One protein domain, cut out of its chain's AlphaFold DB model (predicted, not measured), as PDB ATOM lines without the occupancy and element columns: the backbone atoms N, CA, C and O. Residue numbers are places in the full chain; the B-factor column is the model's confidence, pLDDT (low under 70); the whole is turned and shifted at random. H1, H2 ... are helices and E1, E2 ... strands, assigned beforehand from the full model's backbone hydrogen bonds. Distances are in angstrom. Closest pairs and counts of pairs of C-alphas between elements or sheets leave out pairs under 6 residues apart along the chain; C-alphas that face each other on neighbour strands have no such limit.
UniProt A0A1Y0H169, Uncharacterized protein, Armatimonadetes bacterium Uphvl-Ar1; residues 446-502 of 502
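This is residues 446 to 502 of the 502 residues of an uncharacterized protein of Armatimonadetes bacterium Uphvl-Ar1 (UniProt A0A1Y0H169). A small twisted sheet of four strands has one short helix, H2, over one of its faces, while a second short helix, H1, lies off the sheet, on the stretch of chain that loops out between E1 and E2. The printed part has 57 residues, with two named helices and four named strands in the order E1, H1, E2, E3, E4, H2. The sheet runs E2, E1, E3, E4 and is mixed, and so is the class, helices and strands. The whole is compact, with a radius of gyration of the C-alphas of 10.5 A and spans of 26 by 24 by 17 A.

E1, residues 448 to 452, H1, residues 457 to 463, and E2, residues 469 to 471, make a strand-helix-strand unit, two parallel neighbour strands with a helix between, and its crossover is right-handed. N 451 and O 470 are 2.7 A apart, within hydrogen-bond range. H1 is not on the sheet. E3, residues 479 to 484, is antiparallel to E1, with N 450 and O 481 at 2.7 A. E4, residues 487 to 492, forms a hairpin with E3, with N 482 and O 489 at 2.8 A. H2, residues 494 to 501, is on the sheet at a height of 9.4 A, over E1 and, only just, with 3 C-alphas, over E3. On the local plane it runs along the strands, at 13 degrees to E1. The closest C-alphas of E3 and H2, those of Phe 480 and Met 494, are 7.6 A apart. H1 and H2 are apart. In both helices every O i to N i+4 pair is within hydrogen-bond range.

E1 begins at C-alpha 448, (-25.732, 1.288, -88.707), and measures 13.5 A. H1 measures 9.8 A, E2 6.7 A, E3 16.0 A and E4 13.5 A. H2, 10.5 A, ends at C-alpha 501, (-26.363, 9.599, -85.163).

The C-alphas farthest apart, those of Ala 458 and Arg 485, are 28.6 A apart. The printed part has no cut, and no link is long. The mean pLDDT of the printed part is 73.4; 19 residues are under 70, among them 465 to 469 and 483 to 487.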
ATOM      1  N   GLY A 446     -27.433   5.979 -94.155       44.25
ATOM      2  CA  GLY A 446     -26.065   5.517 -94.423       44.25
ATOM      3  C   GLY A 446     -25.227   5.081 -93.212       44.25
ATOM      4  O   GLY A 446     -24.006   5.044 -93.336       44.25
ATOM      5  N   VAL A 447     -25.835   4.775 -92.058       52.69
ATOM      6  CA  VAL A 447     -25.106   4.423 -90.827       52.69
ATOM      7  C   VAL A 447     -25.889   3.378 -90.018       52.69
ATOM      8  O   VAL A 447     -27.001   3.650 -89.566       52.69
ATOM      9  N   ALA A 448     -25.307   2.197 -89.784       62.12
ATOM     10  CA  ALA A 448     -25.732   1.288 -88.707       62.12
ATOM     11  C   ALA A 448     -24.632   1.203 -87.643       62.12
ATOM     12  O   ALA A 448     -23.459   1.206 -88.004       62.12
ATOM     13  N   ILE A 449     -24.978   1.123 -86.354       75.44
ATOM     14  CA  ILE A 449     -23.983   0.963 -85.284       75.44
ATOM     15  C   ILE A 449     -24.006  -0.484 -84.792       75.44
ATOM     16  O   ILE A 449     -25.048  -1.021 -84.424       75.44
ATOM     17  N   GLY A 450     -22.847  -1.120 -84.818       78.88
ATOM     18  CA  GLY A 450     -22.584  -2.439 -84.286       78.88
ATOM     19  C   GLY A 450     -21.790  -2.329 -82.993       78.88
ATOM     20  O   GLY A 450     -21.131  -1.321 -82.744       78.88
ATOM     21  N   VAL A 451     -21.826  -3.355 -82.160       81.25
ATOM     22  CA  VAL A 451     -21.031  -3.419 -80.941       81.25
ATOM     23  C   VAL A 451     -20.478  -4.808 -80.730       81.25
ATOM     24  O   VAL A 451     -21.205  -5.796 -80.801       81.25
ATOM     25  N   SER A 452     -19.185  -4.881 -80.455       81.75
ATOM     26  CA  SER A 452     -18.541  -6.104 -79.996       81.75
ATOM     27  C   SER A 452     -18.197  -5.940 -78.516       81.75
ATOM     28  O   SER A 452     -17.663  -4.903 -78.123       81.75
ATOM     29  N   GLY A 453     -18.543  -6.923 -77.683       79.31
ATOM     30  CA  GLY A 453     -18.379  -6.862 -76.224       79.31
ATOM     31  C   GLY A 453     -19.649  -6.495 -75.442       79.31
ATOM     32  O   GLY A 453     -20.776  -6.625 -75.935       79.31
ATOM     33  N   ASP A 454     -19.457  -6.099 -74.183       77.75
ATOM     34  CA  ASP A 454     -20.537  -5.738 -73.262       77.75
ATOM     35  C   ASP A 454     -20.985  -4.291 -73.459       77.75
ATOM     36  O   ASP A 454     -20.169  -3.375 -73.581       77.75
ATOM     37  N   VAL A 455     -22.303  -4.088 -73.454       76.56
ATOM     38  CA  VAL A 455     -22.931  -2.772 -73.574       76.56
ATOM     39  C   VAL A 455     -23.928  -2.574 -72.457       76.56
ATOM     40  O   VAL A 455     -24.751  -3.445 -72.178       76.56
ATOM     41  N   ASP A 456     -23.888  -1.385 -71.864       81.69
ATOM     42  CA  ASP A 456     -24.988  -0.880 -71.059       81.69
ATOM     43  C   ASP A 456     -26.124  -0.426 -71.991       81.69
ATOM     44  O   ASP A 456     -26.124   0.682 -72.536       81.69
ATOM     45  N   TRP A 457     -27.083  -1.327 -72.205       73.56
ATOM     46  CA  TRP A 457     -28.254  -1.086 -73.048       73.56
ATOM     47  C   TRP A 457     -29.105   0.085 -72.552       73.56
ATOM     48  O   TRP A 457     -29.601   0.864 -73.364       73.56
ATOM     49  N   ALA A 458     -29.210   0.273 -71.233       73.06
ATOM     50  CA  ALA A 458     -29.978   1.372 -70.655       73.06
ATOM     51  C   ALA A 458     -29.315   2.728 -70.944       73.06
ATOM     52  O   ALA A 458     -29.995   3.718 -71.229       73.06
ATOM     53  N   PHE A 459     -27.982   2.780 -70.914       80.25
ATOM     54  CA  PHE A 459     -27.235   3.959 -71.343       80.25
ATOM     55  C   PHE A 459     -27.409   4.238 -72.843       80.25
ATOM     56  O   PHE A 459     -27.590   5.402 -73.221       80.25
ATOM     57  N   TRP A 460     -27.384   3.201 -73.689       80.75
ATOM     58  CA  TRP A 460     -27.549   3.345 -75.139       80.75
ATOM     59  C   TRP A 460     -28.921   3.909 -75.509       80.75
ATOM     60  O   TRP A 460     -28.998   4.937 -76.180       80.75
ATOM     61  N   GLU A 461     -29.999   3.297 -75.018       72.31
ATOM     62  CA  GLU A 461     -31.368   3.742 -75.305       72.31
ATOM     63  C   GLU A 461     -31.616   5.183 -74.854       72.31
ATOM     64  O   GLU A 461     -32.281   5.954 -75.548       72.31
ATOM     65  N   LYS A 462     -31.039   5.572 -73.711       73.00
ATOM     66  CA  LYS A 462     -31.150   6.933 -73.182       73.00
ATOM     67  C   LYS A 462     -30.362   7.955 -74.004       73.00
ATOM     68  O   LYS A 462     -30.813   9.090 -74.146       73.00
ATOM     69  N   SER A 463     -29.180   7.581 -74.489       72.31
ATOM     70  CA  SER A 463     -28.258   8.504 -75.163       72.31
ATOM     71  C   SER A 463     -28.524   8.612 -76.670       72.31
ATOM     72  O   SER A 463     -28.291   9.670 -77.249       72.31
ATOM     73  N   PHE A 464     -29.067   7.556 -77.286       72.81
ATOM     74  CA  PHE A 464     -29.338   7.456 -78.725       72.81
ATOM     75  C   PHE A 464     -30.744   6.897 -78.996       72.81
ATOM     76  O   PHE A 464     -30.892   5.823 -79.592       72.81
ATOM     77  N   PRO A 465     -31.810   7.601 -78.570       60.84
ATOM     78  CA  PRO A 465     -33.173   7.107 -78.713       60.84
ATOM     79  C   PRO A 465     -33.520   6.862 -80.188       60.84
ATOM     80  O   PRO A 465     -33.489   7.769 -81.021       60.84
ATOM     81  N   GLY A 466     -33.869   5.615 -80.512       54.44
ATOM     82  CA  GLY A 466     -34.257   5.205 -81.863       54.44
ATOM     83  C   GLY A 466     -33.102   4.880 -82.819       54.44
ATOM     84  O   GLY A 466     -33.372   4.678 -84.008       54.44
ATOM     85  N   VAL A 467     -31.856   4.806 -82.333       60.91
ATOM     86  CA  VAL A 467     -30.704   4.291 -83.093       60.91
ATOM     87  C   VAL A 467     -30.527   2.795 -82.795       60.91
ATOM     88  O   VAL A 467     -30.207   2.437 -81.659       60.91
ATOM     89  N   PRO A 468     -30.726   1.898 -83.780       59.25
ATOM     90  CA  PRO A 468     -30.549   0.466 -83.568       59.25
ATOM     91  C   PRO A 468     -29.068   0.122 -83.360       59.25
ATOM     92  O   PRO A 468     -28.213   0.576 -84.122       59.25
ATOM     93  N   LEU A 469     -28.791  -0.711 -82.353       67.88
ATOM     94  CA  LEU A 469     -27.467  -1.259 -82.055       67.88
ATOM     95  C   LEU A 469     -27.445  -2.757 -82.375       67.88
ATOM     96  O   LEU A 469     -28.301  -3.503 -81.903       67.88
ATOM     97  N   VAL A 470     -26.484  -3.201 -83.183       73.81
ATOM     98  CA  VAL A 470     -26.337  -4.604 -83.605       73.81
ATOM     99  C   VAL A 470     -25.206  -5.261 -82.823       73.81
ATOM    100  O   VAL A 470     -24.103  -4.730 -82.790       73.81
ATOM    101  N   ARG A 471     -25.422  -6.430 -82.217       74.31
ATOM    102  CA  ARG A 471     -24.323  -7.166 -81.577       74.31
ATOM    103  C   ARG A 471     -23.472  -7.872 -82.637       74.31
ATOM    104  O   ARG A 471     -24.013  -8.559 -83.496       74.31
ATOM    105  N   LEU A 472     -22.157  -7.683 -82.585       74.12
ATOM    106  CA  LEU A 472     -21.180  -8.285 -83.490       74.12
ATOM    107  C   LEU A 472     -20.356  -9.321 -82.724       74.12
ATOM    108  O   LEU A 472     -19.498  -8.968 -81.909       74.12
ATOM    109  N   GLU A 473     -20.632 -10.596 -82.990       67.25
ATOM    110  CA  GLU A 473     -20.026 -11.726 -82.275       67.25
ATOM    111  C   GLU A 473     -18.588 -12.025 -82.752       67.25
ATOM    112  O   GLU A 473     -17.761 -12.463 -81.957       67.25
ATOM    113  N   ASP A 474     -18.236 -11.644 -83.989       65.88
ATOM    114  CA  ASP A 474     -17.004 -12.099 -84.661       65.88
ATOM    115  C   ASP A 474     -15.941 -11.010 -84.905       65.88
ATOM    116  O   ASP A 474     -15.039 -11.180 -85.727       65.88
ATOM    117  N   LYS A 475     -16.030  -9.849 -84.246       67.38
ATOM    118  CA  LYS A 475     -15.145  -8.708 -84.563       67.38
ATOM    119  C   LYS A 475     -13.812  -8.658 -83.817       67.38
ATOM    120  O   LYS A 475     -12.997  -7.800 -84.142       67.38
ATOM    121  N   GLY A 476     -13.551  -9.583 -82.891       67.38
ATOM    122  CA  GLY A 476     -12.256  -9.763 -82.210       67.38
ATOM    123  C   GLY A 476     -11.844  -8.637 -81.247       67.38
ATOM    124  O   GLY A 476     -11.243  -8.921 -80.214       67.38
ATOM    125  N   GLU A 477     -12.206  -7.385 -81.535       82.19
ATOM    126  CA  GLU A 477     -11.937  -6.203 -80.715       82.19
ATOM    127  C   GLU A 477     -13.238  -5.593 -80.163       82.19
ATOM    128  O   GLU A 477     -14.145  -5.262 -80.941       82.19
ATOM    129  N   PRO A 478     -13.347  -5.407 -78.831       83.06
ATOM    130  CA  PRO A 478     -14.521  -4.811 -78.217       83.06
ATOM    131  C   PRO A 478     -14.612  -3.309 -78.510       83.06
ATOM    132  O   PRO A 478     -13.620  -2.583 -78.452       83.06
ATOM    133  N   GLY A 479     -15.819  -2.827 -78.788       85.19
ATOM    134  CA  GLY A 479     -16.081  -1.429 -79.121       85.19
ATOM    135  C   GLY A 479     -17.236  -1.261 -80.100       85.19
ATOM    136  O   GLY A 479     -17.876  -2.233 -80.506       85.19
ATOM    137  N   PHE A 480     -17.508  -0.012 -80.475       85.06
ATOM    138  CA  PHE A 480     -18.537   0.322 -81.456       85.06
ATOM    139  C   PHE A 480     -17.993   0.195 -82.873       85.06
ATOM    140  O   PHE A 480     -16.860   0.563 -83.140       85.06
ATOM    141  N   TRP A 481     -18.808  -0.281 -83.795       85.06
ATOM    142  CA  TRP A 481     -18.497  -0.436 -85.209       85.06
ATOM    143  C   TRP A 481     -19.557   0.305 -86.012       85.06
ATOM    144  O   TRP A 481     -20.701   0.401 -85.580       85.06
ATOM    145  N   VAL A 482     -19.211   0.832 -87.175       80.19
ATOM    146  CA  VAL A 482     -20.144   1.548 -88.044       80.19
ATOM    147  C   VAL A 482     -20.257   0.807 -89.360       80.19
ATOM    148  O   VAL A 482     -19.249   0.475 -89.971       80.19
ATOM    149  N   TYR A 483     -21.478   0.550 -89.811       68.88
ATOM    150  CA  TYR A 483     -21.731   0.008 -91.133       68.88
ATOM    151  C   TYR A 483     -21.754   1.139 -92.153       68.88
ATOM    152  O   TYR A 483     -22.684   1.950 -92.163       68.88
ATOM    153  N   VAL A 484     -20.728   1.191 -92.996       60.34
ATOM    154  CA  VAL A 484     -20.556   2.194 -94.044       60.34
ATOM    155  C   VAL A 484     -20.284   1.453 -95.349       60.34
ATOM    156  O   VAL A 484     -19.404   0.604 -95.421       60.34
ATOM    157  N   ARG A 485     -21.060   1.754 -96.400       57.00
ATOM    158  CA  ARG A 485     -20.844   1.228 -97.768       57.00
ATOM    159  C   ARG A 485     -20.714  -0.301 -97.871       57.00
ATOM    160  O   ARG A 485     -19.983  -0.806 -98.714       57.00
ATOM    161  N   GLY A 486     -21.448  -1.040 -97.046       52.69
ATOM    162  CA  GLY A 486     -21.462  -2.501 -97.117       52.69
ATOM    163  C   GLY A 486     -20.486  -3.202 -96.167       52.69
ATOM    164  O   GLY A 486     -20.543  -4.431 -96.057       52.69
ATOM    165  N   GLU A 487     -19.644  -2.451 -95.452       67.56
ATOM    166  CA  GLU A 487     -18.610  -2.970 -94.556       67.56
ATOM    167  C   GLU A 487     -18.723  -2.381 -93.143       67.56
ATOM    168  O   GLU A 487     -19.239  -1.284 -92.936       67.56
ATOM    169  N   TRP A 488     -18.254  -3.138 -92.148       75.69
ATOM    170  CA  TRP A 488     -18.168  -2.684 -90.758       75.69
ATOM    171  C   TRP A 488     -16.796  -2.061 -90.497       75.69
ATOM    172  O   TRP A 488     -15.802  -2.785 -90.430       75.69
ATOM    173  N   GLU A 489     -16.764  -0.750 -90.287       82.56
ATOM    174  CA  GLU A 489     -15.585   0.029 -89.908       82.56
ATOM    175  C   GLU A 489     -15.531   0.202 -88.381       82.56
ATOM    176  O   GLU A 489     -16.498   0.645 -87.760       82.56
ATOM    177  N   GLY A 490     -14.414  -0.143 -87.745       87.06
ATOM    178  CA  GLY A 490     -14.261  -0.007 -86.297       87.06
ATOM    179  C   GLY A 490     -13.034  -0.732 -85.727       87.06
ATOM    180  O   GLY A 490     -12.244  -1.268 -86.507       87.06
ATOM    181  N   PRO A 491     -12.872  -0.729 -84.389       89.00
ATOM    182  CA  PRO A 491     -13.730  -0.030 -83.430       89.00
ATOM    183  C   PRO A 491     -13.603   1.507 -83.534       89.00
ATOM    184  O   PRO A 491     -12.516   2.049 -83.714       89.00
ATOM    185  N   VAL A 492     -14.720   2.234 -83.424       86.62
ATOM    186  CA  VAL A 492     -14.791   3.703 -83.437       86.62
ATOM    187  C   VAL A 492     -15.056   4.266 -82.040       86.62
ATOM    188  O   VAL A 492     -15.699   3.644 -81.194       86.62
ATOM    189  N   GLY A 493     -14.578   5.489 -81.801       86.88
ATOM    190  CA  GLY A 493     -14.861   6.217 -80.567       86.88
ATOM    191  C   GLY A 493     -16.291   6.767 -80.511       86.88
ATOM    192  O   GLY A 493     -16.910   7.046 -81.538       86.88
ATOM    193  N   MET A 494     -16.781   7.014 -79.295       83.06
ATOM    194  CA  MET A 494     -18.141   7.508 -79.050       83.06
ATOM    195  C   MET A 494     -18.458   8.839 -79.747       83.06
ATOM    196  O   MET A 494     -19.559   9.026 -80.249       83.06
ATOM    197  N   ASN A 495     -17.471   9.730 -79.877       83.25
ATOM    198  CA  ASN A 495     -17.632  10.991 -80.608       83.25
ATOM    199  C   ASN A 495     -18.032  10.768 -82.076       83.25
ATOM    200  O   ASN A 495     -18.806  11.544 -82.627       83.25
ATOM    201  N   ARG A 496     -17.516   9.704 -82.705       78.81
ATOM    202  CA  ARG A 496     -17.855   9.351 -84.086       78.81
ATOM    203  C   ARG A 496     -19.254   8.746 -84.173       78.81
ATOM    204  O   ARG A 496     -19.976   9.037 -85.117       78.81
ATOM    205  N   VAL A 497     -19.652   7.957 -83.174       78.56
ATOM    206  CA  VAL A 497     -21.032   7.464 -83.037       78.56
ATOM    207  C   VAL A 497     -22.004   8.638 -82.896       78.56
ATOM    208  O   VAL A 497     -23.004   8.685 -83.604       78.56
ATOM    209  N   GLU A 498     -21.693   9.626 -82.055       80.56
ATOM    210  CA  GLU A 498     -22.504  10.842 -81.895       80.56
ATOM    211  C   GLU A 498     -22.600  11.673 -83.177       80.56
ATOM    212  O   GLU A 498     -23.678  12.153 -83.510       80.56
ATOM    213  N   GLU A 499     -21.493  11.842 -83.904       78.50
ATOM    214  CA  GLU A 499     -21.472  12.570 -85.179       78.50
ATOM    215  C   GLU A 499     -22.382  11.922 -86.227       78.50
ATOM    216  O   GLU A 499     -23.065  12.621 -86.965       78.50
ATOM    217  N   LEU A 500     -22.402  10.591 -86.279       70.19
ATOM    218  CA  LEU A 500     -23.140   9.826 -87.282       70.19
ATOM    219  C   LEU A 500     -24.617   9.595 -86.928       70.19
ATOM    220  O   LEU A 500     -25.393   9.157 -87.777       70.19
ATOM    221  N   THR A 501     -25.000   9.831 -85.672       65.81
ATOM    222  CA  THR A 501     -26.363   9.599 -85.163       65.81
ATOM    223  C   THR A 501     -27.175  10.879 -84.961       65.81
ATOM    224  O   THR A 501     -28.396  10.791 -84.799       65.81
ATOM    225  N   ARG A 502     -26.524  12.049 -84.988       67.88
ATOM    226  CA  ARG A 502     -27.162  13.375 -85.067       67.88
ATOM    227  C   ARG A 502     -27.527  13.709 -86.507       67.88
ATOM    228  O   ARG A 502     -28.621  14.291 -86.689       67.88
TER     229      ARG A 502